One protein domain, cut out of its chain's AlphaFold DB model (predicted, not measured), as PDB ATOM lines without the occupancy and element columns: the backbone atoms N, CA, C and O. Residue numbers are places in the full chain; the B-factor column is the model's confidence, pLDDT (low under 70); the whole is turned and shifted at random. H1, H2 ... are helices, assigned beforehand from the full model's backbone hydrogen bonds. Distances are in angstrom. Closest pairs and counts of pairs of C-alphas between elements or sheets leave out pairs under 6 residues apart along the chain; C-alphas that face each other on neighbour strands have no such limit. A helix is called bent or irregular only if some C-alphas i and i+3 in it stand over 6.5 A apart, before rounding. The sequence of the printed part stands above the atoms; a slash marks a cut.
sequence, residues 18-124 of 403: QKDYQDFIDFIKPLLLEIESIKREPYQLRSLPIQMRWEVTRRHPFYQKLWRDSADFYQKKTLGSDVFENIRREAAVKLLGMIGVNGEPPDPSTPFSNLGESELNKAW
ATOM      1  N   GLN A  18      23.070  27.925  39.928       75.69
ATOM      2  CA  GLN A  18      23.810  27.895  41.187       75.69
ATOM      3  C   GLN A  18      25.249  27.408  40.982       75.69
ATOM      4  O   GLN A  18      26.168  27.936  41.609       75.69
ATOM      5  N   LYS A  19      25.454  26.454  40.070       78.19
ATOM      6  CA  LYS A  19      26.788  26.025  39.656       78.19
ATOM      7  C   LYS A  19      27.546  27.146  38.943       78.19
ATOM      8  O   LYS A  19      28.635  27.487  39.384       78.19
ATOM      9  N   ASP A  20      26.949  27.771  37.929       72.81
ATOM     10  CA  ASP A  20      27.571  28.879  37.190       72.81
ATOM     11  C   ASP A  20      27.936  30.048  38.131       72.81
ATOM     12  O   ASP A  20      28.964  30.708  37.966       72.81
ATOM     13  N   TYR A  21      27.112  30.282  39.159       73.44
ATOM     14  CA  TYR A  21      27.373  31.250  40.222       73.44
ATOM     15  C   TYR A  21      28.589  30.879  41.071       73.44
ATOM     16  O   TYR A  21      29.471  31.716  41.281       73.44
ATOM     17  N   GLN A  22      28.630  29.645  41.572       75.75
ATOM     18  CA  GLN A  22      29.731  29.178  42.404       75.75
ATOM     19  C   GLN A  22      31.040  29.177  41.605       75.75
ATOM     20  O   GLN A  22      32.037  29.710  42.087       75.75
ATOM     21  N   ASP A  23      30.997  28.728  40.349       74.25
ATOM     22  CA  ASP A  23      32.127  28.747  39.419       74.25
ATOM     23  C   ASP A  23      32.638  30.184  39.196       74.25
ATOM     24  O   ASP A  23      33.843  30.433  39.222       74.25
ATOM     25  N   PHE A  24      31.741  31.168  39.048       72.06
ATOM     26  CA  PHE A  24      32.129  32.575  38.913       72.06
ATOM     27  C   PHE A  24      32.724  33.171  40.198       72.06
ATOM     28  O   PHE A  24      33.677  33.953  40.135       72.06
ATOM     29  N   ILE A  25      32.189  32.828  41.371       72.44
ATOM     30  CA  ILE A  25      32.754  33.280  42.650       72.44
ATOM     31  C   ILE A  25      34.125  32.665  42.882       72.44
ATOM     32  O   ILE A  25      35.058  33.385  43.242       72.44
ATOM     33  N   ASP A  26      34.258  31.365  42.654       71.62
ATOM     34  CA  ASP A  26      35.525  30.659  42.794       71.62
ATOM     35  C   ASP A  26      36.546  31.147  41.761       71.62
ATOM     36  O   ASP A  26      37.740  31.196  42.052       71.62
ATOM     37  N   PHE A  27      36.078  31.625  40.605       68.38
ATOM     38  CA  PHE A  27      36.890  32.349  39.634       68.38
ATOM     39  C   PHE A  27      37.352  33.721  40.152       68.38
ATOM     40  O   PHE A  27      38.547  34.013  40.136       68.38
ATOM     41  N   ILE A  28      36.444  34.583  40.624       66.88
ATOM     42  CA  ILE A  28      36.777  35.968  40.998       66.88
ATOM     43  C   ILE A  28      37.522  36.060  42.330       66.88
ATOM     44  O   ILE A  28      38.368  36.936  42.499       66.88
ATOM     45  N   LYS A  29      37.233  35.201  43.305       70.25
ATOM     46  CA  LYS A  29      37.745  35.349  44.674       70.25
ATOM     47  C   LYS A  29      39.283  35.319  44.767       70.25
ATOM     48  O   LYS A  29      39.826  36.222  45.405       70.25
ATOM     49  N   PRO A  30      40.009  34.388  44.116       66.88
ATOM     50  CA  PRO A  30      41.472  34.434  44.057       66.88
ATOM     51  C   PRO A  30      41.978  35.665  43.297       66.88
ATOM     52  O   PRO A  30      42.964  36.279  43.693       66.88
ATOM     53  N   LEU A  31      41.264  36.069  42.242       65.56
ATOM     54  CA  LEU A  31      41.620  37.219  41.413       65.56
ATOM     55  C   LEU A  31      41.515  38.543  42.169       65.56
ATOM     56  O   LEU A  31      42.357  39.411  41.976       65.56
ATOM     57  N   LEU A  32      40.524  38.703  43.052       66.19
ATOM     58  CA  LEU A  32      40.381  39.900  43.888       66.19
ATOM     59  C   LEU A  32      41.550  40.070  44.858       66.19
ATOM     60  O   LEU A  32      41.987  41.196  45.090       66.19
ATOM     61  N   LEU A  33      42.063  38.964  45.400       67.12
ATOM     62  CA  LEU A  33      43.229  38.974  46.286       67.12
ATOM     63  C   LEU A  33      44.516  39.333  45.537       67.12
ATOM     64  O   LEU A  33      45.471  39.810  46.145       67.12
ATOM     65  N   GLU A  34      44.514  39.167  44.217       73.06
ATOM     66  CA  GLU A  34      45.661  39.414  43.362       73.06
ATOM     67  C   GLU A  34      45.391  40.405  42.226       73.06
ATOM     68  O   GLU A  34      46.049  40.355  41.192       73.06
ATOM     69  N   ILE A  35      44.470  41.356  42.401       75.62
ATOM     70  CA  ILE A  35      44.166  42.371  41.373       75.62
ATOM     71  C   ILE A  35      45.437  43.044  40.840       75.62
ATOM     72  O   ILE A  35      45.559  43.313  39.642       75.62
ATOM     73  N   GLU A  36      46.409  43.275  41.720       76.88
ATOM     74  CA  GLU A  36      47.692  43.841  41.328       76.88
ATOM     75  C   GLU A  36      48.447  42.946  40.344       76.88
ATOM     76  O   GLU A  36      49.081  43.476  39.441       76.88
ATOM     77  N   SER A  37      48.378  41.617  40.445       73.81
ATOM     78  CA  SER A  37      49.051  40.683  39.528       73.81
ATOM     79  C   SER A  37      48.461  40.710  38.110       73.81
ATOM     80  O   SER A  37      49.189  40.503  37.140       73.81
ATOM     81  N   ILE A  38      47.174  41.053  37.995       77.31
ATOM     82  CA  ILE A  38      46.405  41.151  36.745       77.31
ATOM     83  C   ILE A  38      46.671  42.473  36.025       77.31
ATOM     84  O   ILE A  38      46.665  42.549  34.795       77.31
ATOM     85  N   LYS A  39      46.853  43.543  36.800       86.56
ATOM     86  CA  LYS A  39      47.003  44.896  36.281       86.56
ATOM     87  C   LYS A  39      48.301  45.011  35.485       86.56
ATOM     88  O   LYS A  39      49.394  44.820  36.022       86.56
ATOM     89  N   ARG A  40      48.176  45.380  34.205       84.88
ATOM     90  CA  ARG A  40      49.337  45.772  33.402       84.88
ATOM     91  C   ARG A  40      49.902  47.067  33.952       84.88
ATOM     92  O   ARG A  40      49.144  47.971  34.319       84.88
ATOM     93  N   GLU A  41      51.225  47.180  33.935       80.12
ATOM     94  CA  GLU A  41      51.862  48.454  34.233       80.12
ATOM     95  C   GLU A  41      51.278  49.545  33.326       80.12
ATOM     96  O   GLU A  41      51.093  49.323  32.115       80.12
ATOM     97  N   PRO A  42      50.961  50.726  33.886       67.69
ATOM     98  CA  PRO A  42      50.543  51.854  33.082       67.69
ATOM     99  C   PRO A  42      51.509  52.050  31.910       67.69
ATOM    100  O   PRO A  42      52.723  51.909  32.040       67.69
ATOM    101  N   TYR A  43      50.963  52.369  30.737       67.62
ATOM    102  CA  TYR A  43      51.737  52.736  29.540       67.62
ATOM    103  C   TYR A  43      52.485  51.596  28.843       67.62
ATOM    104  O   TYR A  43      52.970  51.805  27.730       67.62
ATOM    105  N   GLN A  44      52.518  50.388  29.400       81.44
ATOM    106  CA  GLN A  44      53.230  49.262  28.796       81.44
ATOM    107  C   GLN A  44      52.755  48.988  27.356       81.44
ATOM    108  O   GLN A  44      53.564  48.970  26.426       81.44
ATOM    109  N   LEU A  45      51.435  48.922  27.129       81.81
ATOM    110  CA  LEU A  45      50.867  48.815  25.779       81.81
ATOM    111  C   LEU A  45      51.180  50.027  24.899       81.81
ATOM    112  O   LEU A  45      51.257  49.903  23.680       81.81
ATOM    113  N   ARG A  46      51.351  51.213  25.488       77.25
ATOM    114  CA  ARG A  46      51.533  52.454  24.729       77.25
ATOM    115  C   ARG A  46      52.897  52.554  24.060       77.25
ATOM    116  O   ARG A  46      53.016  53.239  23.047       77.25
ATOM    117  N   SER A  47      53.883  51.815  24.560       77.38
ATOM    118  CA  SER A  47      55.191  51.686  23.912       77.38
ATOM    119  C   SER A  47      55.159  50.818  22.646       77.38
ATOM    120  O   SER A  47      56.065  50.897  21.822       77.38
ATOM    121  N   LEU A  48      54.109  50.011  22.455       84.56
ATOM    122  CA  LEU A  48      54.011  49.082  21.335       84.56
ATOM    123  C   LEU A  48      53.332  49.724  20.111       84.56
ATOM    124  O   LEU A  48      52.398  50.525  20.269       84.56
ATOM    125  N   PRO A  49      53.715  49.325  18.882       84.88
ATOM    126  CA  PRO A  49      52.919  49.580  17.682       84.88
ATOM    127  C   PRO A  49      51.493  49.043  17.838       84.88
ATOM    128  O   PRO A  49      51.286  48.027  18.500       84.88
ATOM    129  N   ILE A  50      50.507  49.687  17.206       83.88
ATOM    130  CA  ILE A  50      49.083  49.344  17.376       83.88
ATOM    131  C   ILE A  50      48.779  47.868  17.067       83.88
ATOM    132  O   ILE A  50      48.100  47.211  17.853       83.88
ATOM    133  N   GLN A  51      49.385  47.311  16.013       88.25
ATOM    134  CA  GLN A  51      49.280  45.885  15.695       88.25
ATOM    135  C   GLN A  51      49.764  45.012  16.850       88.25
ATOM    136  O   GLN A  51      49.085  44.079  17.260       88.25
ATOM    137  N   MET A  52      50.919  45.338  17.424       91.12
ATOM    138  CA  MET A  52      51.468  44.568  18.533       91.12
ATOM    139  C   MET A  52      50.610  44.674  19.790       91.12
ATOM    140  O   MET A  52      50.520  43.691  20.514       91.12
ATOM    141  N   ARG A  53      49.946  45.809  20.041       89.62
ATOM    142  CA  ARG A  53      48.997  45.942  21.163       89.62
ATOM    143  C   ARG A  53      47.845  44.968  21.038       89.62
ATOM    144  O   ARG A  53      47.476  44.351  22.034       89.62
ATOM    145  N   TRP A  54      47.302  44.842  19.828       92.38
ATOM    146  CA  TRP A  54      46.272  43.857  19.548       92.38
ATOM    147  C   TRP A  54      46.801  42.447  19.798       92.38
ATOM    148  O   TRP A  54      46.228  41.721  20.605       92.38
ATOM    149  N   GLU A  55      47.948  42.100  19.210       94.75
ATOM    150  CA  GLU A  55      48.516  40.757  19.342       94.75
ATOM    151  C   GLU A  55      48.828  40.372  20.799       94.75
ATOM    152  O   GLU A  55      48.527  39.249  21.205       94.75
ATOM    153  N   VAL A  56      49.373  41.282  21.618       95.31
ATOM    154  CA  VAL A  56      49.621  41.002  23.045       95.31
ATOM    155  C   VAL A  56      48.334  41.006  23.872       95.31
ATOM    156  O   VAL A  56      48.240  40.302  24.874       95.31
ATOM    157  N   THR A  57      47.328  41.797  23.490       94.81
ATOM    158  CA  THR A  57      46.059  41.877  24.228       94.81
ATOM    159  C   THR A  57      45.183  40.672  23.958       94.81
ATOM    160  O   THR A  57      44.737  40.056  24.919       94.81
ATOM    161  N   ARG A  58      45.027  40.260  22.697       95.06
ATOM    162  CA  ARG A  58      44.249  39.067  22.356       95.06
ATOM    163  C   ARG A  58      44.852  37.785  22.934       95.06
ATOM    164  O   ARG A  58      44.115  36.850  23.189       95.06
ATOM    165  N   ARG A  59      46.160  37.749  23.221       96.00
ATOM    166  CA  ARG A  59      46.821  36.637  23.936       96.00
ATOM    167  C   ARG A  59      46.661  36.690  25.453       96.00
ATOM    168  O   ARG A  59      46.991  35.724  26.133       96.00
ATOM    169  N   HIS A  60      46.186  37.792  26.020       95.38
ATOM    170  CA  HIS A  60      46.070  37.893  27.468       95.38
ATOM    171  C   HIS A  60      45.003  36.916  27.995       95.38
ATOM    172  O   HIS A  60      43.883  36.937  27.482       95.38
ATOM    173  N   PRO A  61      45.280  36.105  29.033       92.75
ATOM    174  CA  PRO A  61      44.318  35.119  29.546       92.75
ATOM    175  C   PRO A  61      42.980  35.737  29.960       92.75
ATOM    176  O   PRO A  61      41.915  35.240  29.609       92.75
ATOM    177  N   PHE A  62      43.028  36.902  30.611       91.75
ATOM    178  CA  PHE A  62      41.815  37.638  30.981       91.75
ATOM    179  C   PHE A  62      41.045  38.140  29.770       91.75
ATOM    180  O   PHE A  62      39.822  38.166  29.809       91.75
ATOM    181  N   TYR A  63      41.737  38.519  28.692       94.56
ATOM    182  CA  TYR A  63      41.055  38.897  27.463       94.56
ATOM    183  C   TYR A  63      40.315  37.698  26.885       94.56
ATOM    184  O   TYR A  63      39.113  37.772  26.670       94.56
ATOM    185  N   GLN A  64      41.012  36.569  26.747       93.50
ATOM    186  CA  GLN A  64      40.447  35.310  26.262       93.50
ATOM    187  C   GLN A  64      39.210  34.872  27.042       93.50
ATOM    188  O   GLN A  64      38.236  34.426  26.440       93.50
ATOM    189  N   LYS A  65      39.217  35.053  28.364       90.50
ATOM    190  CA  LYS A  65      38.081  34.674  29.196       90.50
ATOM    191  C   LYS A  65      36.940  35.691  29.188       90.50
ATOM    192  O   LYS A  65      35.778  35.304  29.120       90.50
ATOM    193  N   LEU A  66      37.253  36.979  29.295       92.69
ATOM    194  CA  LEU A  66      36.272  38.003  29.674       92.69
ATOM    195  C   LEU A  66      35.757  38.836  28.496       92.69
ATOM    196  O   LEU A  66      34.833  39.630  28.682       92.69
ATOM    197  N   TRP A  67      36.331  38.697  27.293       94.88
ATOM    198  CA  TRP A  67      35.959  39.543  26.152       94.88
ATOM    199  C   TRP A  67      34.468  39.446  25.816       94.88
ATOM    200  O   TRP A  67      33.844  40.476  25.584       94.88
ATOM    201  N   ARG A  68      33.876  38.245  25.850       94.94
ATOM    202  CA  ARG A  68      32.472  38.040  25.468       94.94
ATOM    203  C   ARG A  68      31.509  38.736  26.429       94.94
ATOM    204  O   ARG A  68      30.647  39.483  25.983       94.94
ATOM    205  N   ASP A  69      31.710  38.558  27.735       93.56
ATOM    206  CA  ASP A  69      30.898  39.217  28.765       93.56
ATOM    207  C   ASP A  69      31.004  40.747  28.678       93.56
ATOM    208  O   ASP A  69      30.009  41.465  28.803       93.56
ATOM    209  N   SER A  70      32.207  41.260  28.414       93.75
ATOM    210  CA  SER A  70      32.422  42.691  28.205       93.75
ATOM    211  C   SER A  70      31.765  43.193  26.910       93.75
ATOM    212  O   SER A  70      31.100  44.227  26.923       93.75
ATOM    213  N   ALA A  71      31.862  42.459  25.799       93.25
ATOM    214  CA  ALA A  71      31.176  42.814  24.555       93.25
ATOM    215  C   ALA A  71      29.651  42.864  24.746       93.25
ATOM    216  O   ALA A  71      29.008  43.841  24.357       93.25
ATOM    217  N   ASP A  72      29.078  41.873  25.429       93.38
ATOM    218  CA  ASP A  72      27.644  41.820  25.722       93.38
ATOM    219  C   ASP A  72      27.179  42.985  26.616       93.38
ATOM    220  O   ASP A  72      26.061  43.482  26.436       93.38
ATOM    221  N   PHE A  73      28.036  43.468  27.530       92.56
ATOM    222  CA  PHE A  73      27.793  44.690  28.306       92.56
ATOM    223  C   PHE A  73      27.627  45.917  27.400       92.56
ATOM    224  O   PHE A  73      26.623  46.628  27.483       92.56
ATOM    225  N   TYR A  74      28.600  46.169  26.518       88.69
ATOM    226  CA  TYR A  74      28.597  47.353  25.651       88.69
ATOM    227  C   TYR A  74      27.487  47.308  24.598       88.69
ATOM    228  O   TYR A  74      26.862  48.335  24.325       88.69
ATOM    229  N   GLN A  75      27.181  46.120  24.073       91.06
ATOM    230  CA  GLN A  75      26.086  45.897  23.125       91.06
ATOM    231  C   GLN A  75      24.698  45.989  23.779       91.06
ATOM    232  O   GLN A  75      23.689  45.946  23.076       91.06
ATOM    233  N   LYS A  76      24.626  46.120  25.114       88.38
ATOM    234  CA  LYS A  76      23.379  46.138  25.893       88.38
ATOM    235  C   LYS A  76      22.474  44.950  25.561       88.38
ATOM    236  O   LYS A  76      21.252  45.103  25.507       88.38
ATOM    237  N   LYS A  77      23.054  43.766  25.320       84.50
ATOM    238  CA  LYS A  77      22.256  42.564  25.057       84.50
ATOM    239  C   LYS A  77      21.410  42.258  26.290       84.50
ATOM    240  O   LYS A  77      21.924  41.849  27.333       84.50
ATOM    241  N   THR A  78      20.102  42.477  26.168       64.19
ATOM    242  CA  THR A  78      19.106  42.178  27.200       64.19
ATOM    243  C   THR A  78      19.027  40.673  27.394       64.19
ATOM    244  O   THR A  78      18.374  39.969  26.626       64.19
ATOM    245  N   LEU A  79      19.709  40.182  28.420       61.12
ATOM    246  CA  LEU A  79      19.711  38.782  28.822       61.12
ATOM    247  C   LEU A  79      19.029  38.700  30.185       61.12
ATOM    248  O   LEU A  79      19.684  38.750  31.215       61.12
ATOM    249  N   GLY A  80      17.697  38.627  30.165       63.62
ATOM    250  CA  GLY A  80      16.877  38.401  31.357       63.62
ATOM    251  C   GLY A  80      16.981  39.475  32.449       63.62
ATOM    252  O   GLY A  80      17.731  40.443  32.366       63.62
ATOM    253  N   SER A  81      16.187  39.307  33.501       74.19
ATOM    254  CA  SER A  81      16.234  40.117  34.725       74.19
ATOM    255  C   SER A  81      17.291  39.612  35.720       74.19
ATOM    256  O   SER A  81      17.132  39.795  36.925       74.19
ATOM    257  N   ASP A  82      18.324  38.910  35.242       84.31
ATOM    258  CA  ASP A  82      19.316  38.280  36.109       84.31
ATOM    259  C   ASP A  82      20.355  39.307  36.576       84.31
ATOM    260  O   ASP A  82      21.141  39.852  35.797       84.31
ATOM    261  N   VAL A  83      20.339  39.592  37.876       83.31
ATOM    262  CA  VAL A  83      21.259  40.534  38.520       83.31
ATOM    263  C   VAL A  83      22.704  40.033  38.438       83.31
ATOM    264  O   VAL A  83      23.619  40.843  38.293       83.31
ATOM    265  N   PHE A  84      22.929  38.718  38.479       80.75
ATOM    266  CA  PHE A  84      24.274  38.147  38.502       80.75
ATOM    267  C   PHE A  84      24.983  38.273  37.161       80.75
ATOM    268  O   PHE A  84      26.146  38.667  37.124       80.75
ATOM    269  N   GLU A  85      24.273  38.025  36.062       85.44
ATOM    270  CA  GLU A  85      24.787  38.255  34.709       85.44
ATOM    271  C   GLU A  85      25.257  39.705  34.533       85.44
ATOM    272  O   GLU A  85      26.337  39.953  33.998       85.44
ATOM    273  N   ASN A  86      24.496  40.673  35.052       85.94
ATOM    274  CA  ASN A  86      24.887  42.081  34.992       85.94
ATOM    275  C   ASN A  86      26.150  42.363  35.822       85.94
ATOM    276  O   ASN A  86      27.072  43.005  35.319       85.94
ATOM    277  N   ILE A  87      26.239  41.834  37.050       85.69
ATOM    278  CA  ILE A  87      27.438  41.970  37.896       85.69
ATOM    279  C   ILE A  87      28.661  41.338  37.217       85.69
ATOM    280  O   ILE A  87      29.731  41.949  37.201       85.69
ATOM    281  N   ARG A  88      28.515  40.143  36.625       86.81
ATOM    282  CA  ARG A  88      29.595  39.455  35.903       86.81
ATOM    283  C   ARG A  88      30.115  40.298  34.747       86.81
ATOM    284  O   ARG A  88      31.322  40.499  34.627       86.81
ATOM    285  N   ARG A  89      29.216  40.839  33.930       90.25
ATOM    286  CA  ARG A  89      29.566  41.683  32.781       90.25
ATOM    287  C   ARG A  89      30.222  42.996  33.190       90.25
ATOM    288  O   ARG A  89      31.232  43.385  32.608       90.25
ATOM    289  N   GLU A  90      29.719  43.648  34.235       89.06
ATOM    290  CA  GLU A  90      30.372  44.831  34.804       89.06
ATOM    291  C   GLU A  90      31.775  44.520  35.337       89.06
ATOM    292  O   GLU A  90      32.707  45.303  35.134       89.06
ATOM    293  N   ALA A  91      31.944  43.385  36.021       88.12
ATOM    294  CA  ALA A  91      33.244  42.934  36.501       88.12
ATOM    295  C   ALA A  91      34.198  42.645  35.335       88.12
ATOM    296  O   ALA A  91      35.348  43.080  35.381       88.12
ATOM    297  N   ALA A  92      33.720  42.001  34.265       90.94
ATOM    298  CA  ALA A  92      34.490  41.751  33.049       90.94
ATOM    299  C   ALA A  92      35.007  43.057  32.428       90.94
ATOM    300  O   ALA A  92      36.198  43.166  32.147       90.94
ATOM    301  N   VAL A  93      34.158  44.083  32.298       89.56
ATOM    302  CA  VAL A  93      34.573  45.412  31.809       89.56
ATOM    303  C   VAL A  93      35.659  46.020  32.698       89.56
ATOM    304  O   VAL A  93      36.671  46.502  32.191       89.56
ATOM    305  N   LYS A  94      35.491  45.971  34.026       87.44
ATOM    306  CA  LYS A  94      36.473  46.518  34.980       87.44
ATOM    307  C   LYS A  94      37.817  45.787  34.894       87.44
ATOM    308  O   LYS A  94      38.855  46.441  34.823       87.44
ATOM    309  N   LEU A  95      37.803  44.453  34.857       88.44
ATOM    310  CA  LEU A  95      39.005  43.618  34.756       88.44
ATOM    311  C   LEU A  95      39.714  43.795  33.405       88.44
ATOM    312  O   LEU A  95      40.937  43.906  33.361       88.44
ATOM    313  N   LEU A  96      38.969  43.903  32.301       90.31
ATOM    314  CA  LEU A  96      39.548  44.219  30.993       90.31
ATOM    315  C   LEU A  96      40.133  45.639  30.942       90.31
ATOM    316  O   LEU A  96      41.189  45.854  30.341       90.31
ATOM    317  N   GLY A  97      39.525  46.588  31.657       86.38
ATOM    318  CA  GLY A  97      40.085  47.921  31.877       86.38
ATOM    319  C   GLY A  97      41.468  47.883  32.536       86.38
ATOM    320  O   GLY A  97      42.360  48.627  32.123       86.38
ATOM    321  N   MET A  98      41.699  46.964  33.484       86.56
ATOM    322  CA  MET A  98      42.997  46.798  34.165       86.56
ATOM    323  C   MET A  98      44.125  46.327  33.237       86.56
ATOM    324  O   MET A  98      45.296  46.581  33.519       86.56
ATOM    325  N   ILE A  99      43.792  45.686  32.113       89.06
ATOM    326  CA  ILE A  99      44.759  45.295  31.073       89.06
ATOM    327  C   ILE A  99      44.751  46.260  29.875       89.06
ATOM    328  O   ILE A  99      45.400  46.005  28.856       89.06
ATOM    329  N   GLY A 100      44.044  47.386  29.999       84.44
ATOM    330  CA  GLY A 100      44.050  48.487  29.040       84.44
ATOM    331  C   GLY A 100      42.968  48.439  27.961       84.44
ATOM    332  O   GLY A 100      43.133  49.110  26.945       84.44
ATOM    333  N   VAL A 101      41.885  47.681  28.148       87.31
ATOM    334  CA  VAL A 101      40.741  47.616  27.219       87.31
ATOM    335  C   VAL A 101      39.566  48.406  27.805       87.31
ATOM    336  O   VAL A 101      38.958  47.978  28.776       87.31
ATOM    337  N   ASN A 102      39.249  49.571  27.227       81.81
ATOM    338  CA  ASN A 102      38.289  50.533  27.810       81.81
ATOM    339  C   ASN A 102      36.984  50.711  27.005       81.81
ATOM    340  O   ASN A 102      36.212  51.642  27.254       81.81
ATOM    341  N   GLY A 103      36.744  49.845  26.023       84.06
ATOM    342  CA  GLY A 103      35.565  49.864  25.161       84.06
ATOM    343  C   GLY A 103      35.127  48.452  24.799       84.06
ATOM    344  O   GLY A 103      35.651  47.484  25.352       84.06
ATOM    345  N   GLU A 104      34.189  48.350  23.859       88.88
ATOM    346  CA  GLU A 104      33.732  47.066  23.328       88.88
ATOM    347  C   GLU A 104      34.926  46.269  22.773       88.88
ATOM    348  O   GLU A 104      35.583  46.735  21.836       88.88
ATOM    349  N   PRO A 105      35.271  45.114  23.372       91.25
ATOM    350  CA  PRO A 105      36.401  44.325  22.914       91.25
ATOM    351  C   PRO A 105      36.047  43.597  21.606       91.25
ATOM    352  O   PRO A 105      34.987  42.975  21.532       91.25
ATOM    353  N   PRO A 106      36.940  43.613  20.599       92.25
ATOM    354  CA  PRO A 106      36.800  42.752  19.429       92.25
ATOM    355  C   PRO A 106      36.837  41.255  19.779       92.25
ATOM    356  O   PRO A 106      37.292  40.859  20.849       92.25
ATOM    357  N   ASP A 107      36.415  40.397  18.852       93.88
ATOM    358  CA  ASP A 107      36.638  38.954  18.992       93.88
ATOM    359  C   ASP A 107      38.151  38.656  18.854       93.88
ATOM    360  O   ASP A 107      38.767  39.147  17.899       93.88
ATOM    361  N   PRO A 108      38.782  37.877  19.759       94.88
ATOM    362  CA  PRO A 108      40.215  37.567  19.705       94.88
ATOM    363  C   PRO A 108      40.670  36.820  18.441       94.88
ATOM    364  O   PRO A 108      41.866  36.852  18.120       94.88
ATOM    365  N   SER A 109      39.745  36.176  17.723       94.94
ATOM    366  CA  SER A 109      39.984  35.550  16.414       94.94
ATOM    367  C   SER A 109      40.109  36.562  15.275       94.94
ATOM    368  O   SER A 109      40.607  36.234  14.198       94.94
ATOM    369  N   THR A 110      39.700  37.815  15.500       92.94
ATOM    370  CA  THR A 110      39.754  38.858  14.474       92.94
ATOM    371  C   THR A 110      41.212  39.239  14.202       92.94
ATOM    372  O   THR A 110      41.897  39.751  15.095       92.94
ATOM    373  N   PRO A 111      41.735  39.040  12.980       89.94
ATOM    374  CA  PRO A 111      43.095  39.447  12.664       89.94
ATOM    375  C   PRO A 111      43.191  40.973  12.623       89.94
ATOM    376  O   PRO A 111      42.237  41.661  12.254       89.94
ATOM    377  N   PHE A 112      44.375  41.512  12.930       89.06
ATOM    378  CA  PHE A 112      44.602  42.961  12.941       89.06
ATOM    379  C   PHE A 112      44.186  43.653  11.633       89.06
ATOM    380  O   PHE A 112      43.641  44.748  11.671       89.06
ATOM    381  N   SER A 113      44.399  43.010  10.479       89.50
ATOM    382  CA  SER A 113      44.038  43.554   9.160       89.50
ATOM    383  C   SER A 113      42.547  43.857   8.993       89.50
ATOM    384  O   SER A 113      42.190  44.652   8.130       89.50
ATOM    385  N   ASN A 114      41.693  43.209   9.789       88.19
ATOM    386  CA  ASN A 114      40.241  43.355   9.729       88.19
ATOM    387  C   ASN A 114      39.712  44.308  10.807       88.19
ATOM    388  O   ASN A 114      38.528  44.625  10.813       88.19
ATOM    389  N   LEU A 115      40.580  44.759  11.712       83.56
ATOM    390  CA  LEU A 115      40.251  45.735  12.733       83.56
ATOM    391  C   LEU A 115      40.553  47.116  12.157       83.56
ATOM    392  O   LEU A 115      41.705  47.441  11.867       83.56
ATOM    393  N   GLY A 116      39.523  47.941  11.962       73.50
ATOM    394  CA  GLY A 116      39.741  49.305  11.491       73.50
ATOM    395  C   GLY A 116      40.634  50.065  12.476       73.50
ATOM    396  O   GLY A 116      40.374  50.042  13.681       73.50
ATOM    397  N   GLU A 117      41.654  50.788  11.998       65.62
ATOM    398  CA  GLU A 117      42.517  51.605  12.873       65.62
ATOM    399  C   GLU A 117      41.687  52.558  13.749       65.62
ATOM    400  O   GLU A 117      42.002  52.777  14.915       65.62
ATOM    401  N   SER A 118      40.566  53.065  13.229       64.38
ATOM    402  CA  SER A 118      39.623  53.900  13.976       64.38
ATOM    403  C   SER A 118      38.881  53.170  15.100       64.38
ATOM    404  O   SER A 118      38.514  53.803  16.083       64.38
ATOM    405  N   GLU A 119      38.618  51.870  14.966       63.12
ATOM    406  CA  GLU A 119      37.948  51.063  15.995       63.12
ATOM    407  C   GLU A 119      38.929  50.676  17.098       63.12
ATOM    408  O   GLU A 119      38.638  50.847  18.282       63.12
ATOM    409  N   LEU A 120      40.148  50.292  16.712       62.84
ATOM    410  CA  LEU A 120      41.237  50.050  17.652       62.84
ATOM    411  C   LEU A 120      41.625  51.315  18.416       62.84
ATOM    412  O   LEU A 120      41.836  51.241  19.620       62.84
ATOM    413  N   ASN A 121      41.647  52.480  17.763       61.97
ATOM    414  CA  ASN A 121      41.931  53.759  18.419       61.97
ATOM    415  C   ASN A 121      40.851  54.175  19.430       61.97
ATOM    416  O   ASN A 121      41.146  54.926  20.360       61.97
ATOM    417  N   LYS A 122      39.608  53.689  19.283       60.69
ATOM    418  CA  LYS A 122      38.551  53.890  20.290       60.69
ATOM    419  C   LYS A 122      38.782  53.029  21.534       60.69
ATOM    420  O   LYS A 122      38.493  53.490  22.634       60.69
ATOM    421  N   ALA A 123      39.296  51.807  21.370       57.47
ATOM    422  CA  ALA A 123      39.555  50.877  22.473       57.47
ATOM    423  C   ALA A 123      40.930  51.087  23.142       57.47
ATOM    424  O   ALA A 123      41.056  50.940  24.361       57.47
ATOM    425  N   TRP A 124      41.942  51.481  22.363       63.94
ATOM    426  CA  TRP A 124      43.335  51.662  22.762       63.94
ATOM    427  C   TRP A 124      43.870  53.010  22.263       63.94
ATOM    428  O   TRP A 124      44.071  53.213  21.070       63.94
TER     429      TRP A 124
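What this domain is: This is residues 18 to 124 of the 403 residues of an uncharacterized protein of Gimesia maris (UniProt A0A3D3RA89). Two helices, H4 and H5, cross steeply and pack on each other to make the core, with H1 running beside H5 at one end of the longest axis and the shorter H3 and H6 near the other end. The short H2 follows H1, and two long links, residues 39 to 49 and 99 to 116, lead to H3 and H6; contacts outside the core are few. The printed part has 107 residues with six named helices, H1 to H6 in chain order, and no named strand; its class is all helix. It is compact, with a radius of gyration of the C-alphas of 14.4 A, and its C-alphas span 43 by 31 by 19 A.

How they stand to each other: H5, residues 83 to 98, touches H4, residues 61 to 74, with 22 pairs of C-alphas within 8 A. Their closest C-alphas, those of Asp 69 and Arg 89, are 4.9 A apart. Their lines stand at a steep tilt of 57 degrees, opposite ways. H1, residues 18 to 33, is close to H5 but not clearly touching; the closest C-alphas, those of Tyr 21 and Phe 84, are 7.8 A apart. The two run the same way at a shallow tilt of 29 degrees. H2, residues 35 to 38, is also close to H5 but not clearly touching, with the closest C-alphas, those of Ile 38 and Met 98, 7.1 A apart. H3, residues 50 to 58, is close to H4 but not clearly touching, about perpendicular at 81 degrees; their closest C-alphas, those of Arg 58 and Gln 64, are 6.6 A apart. H6, residues 117 to 123, is close to H3 but not clearly touching, and the closest C-alphas, those of Ile 50 and Leu 120, are 7.9 A apart. Among the pairs that are apart are H1 and H4, H3 and H5, and H4 and H6. Every O i to N i+4 pair is within hydrogen-bond range in H3, H5 and H6, against 9 of 12 in H1 and 8 of 10 in H4, while H2 is too short for such a pair.

Where its parts are: H5 is 23.0 A from first to last C-alpha, beginning at C-alpha 83 (21.259, 40.534, 38.520). H1 is 22.9 A long from C-alpha 18 (23.810, 27.895, 41.187), and is irregular, but only just: C-alphas 27 and 30 are 6.7 A apart. H4 is 20.3 A long and irregular, with C-alphas 65 and 68 at 7.5 A. H3 measures 12.4 A, H2 5.3 A and H6 10.1 A, H6 ending at C-alpha 123 (39.555, 50.877, 22.473).

The domain as a whole: The two C-alphas farthest apart, those of Gln 18 and Pro 49, are 43.2 A from each other. The printed part has no cut. The links from H2 to H3 and from H5 to H6 are long, with 11 and 18 residues. The mean pLDDT of the printed part is 82.3; it is under 70 at residues 27 to 28, 30 to 33, 42 to 43, 78 to 80 and 117 to 124.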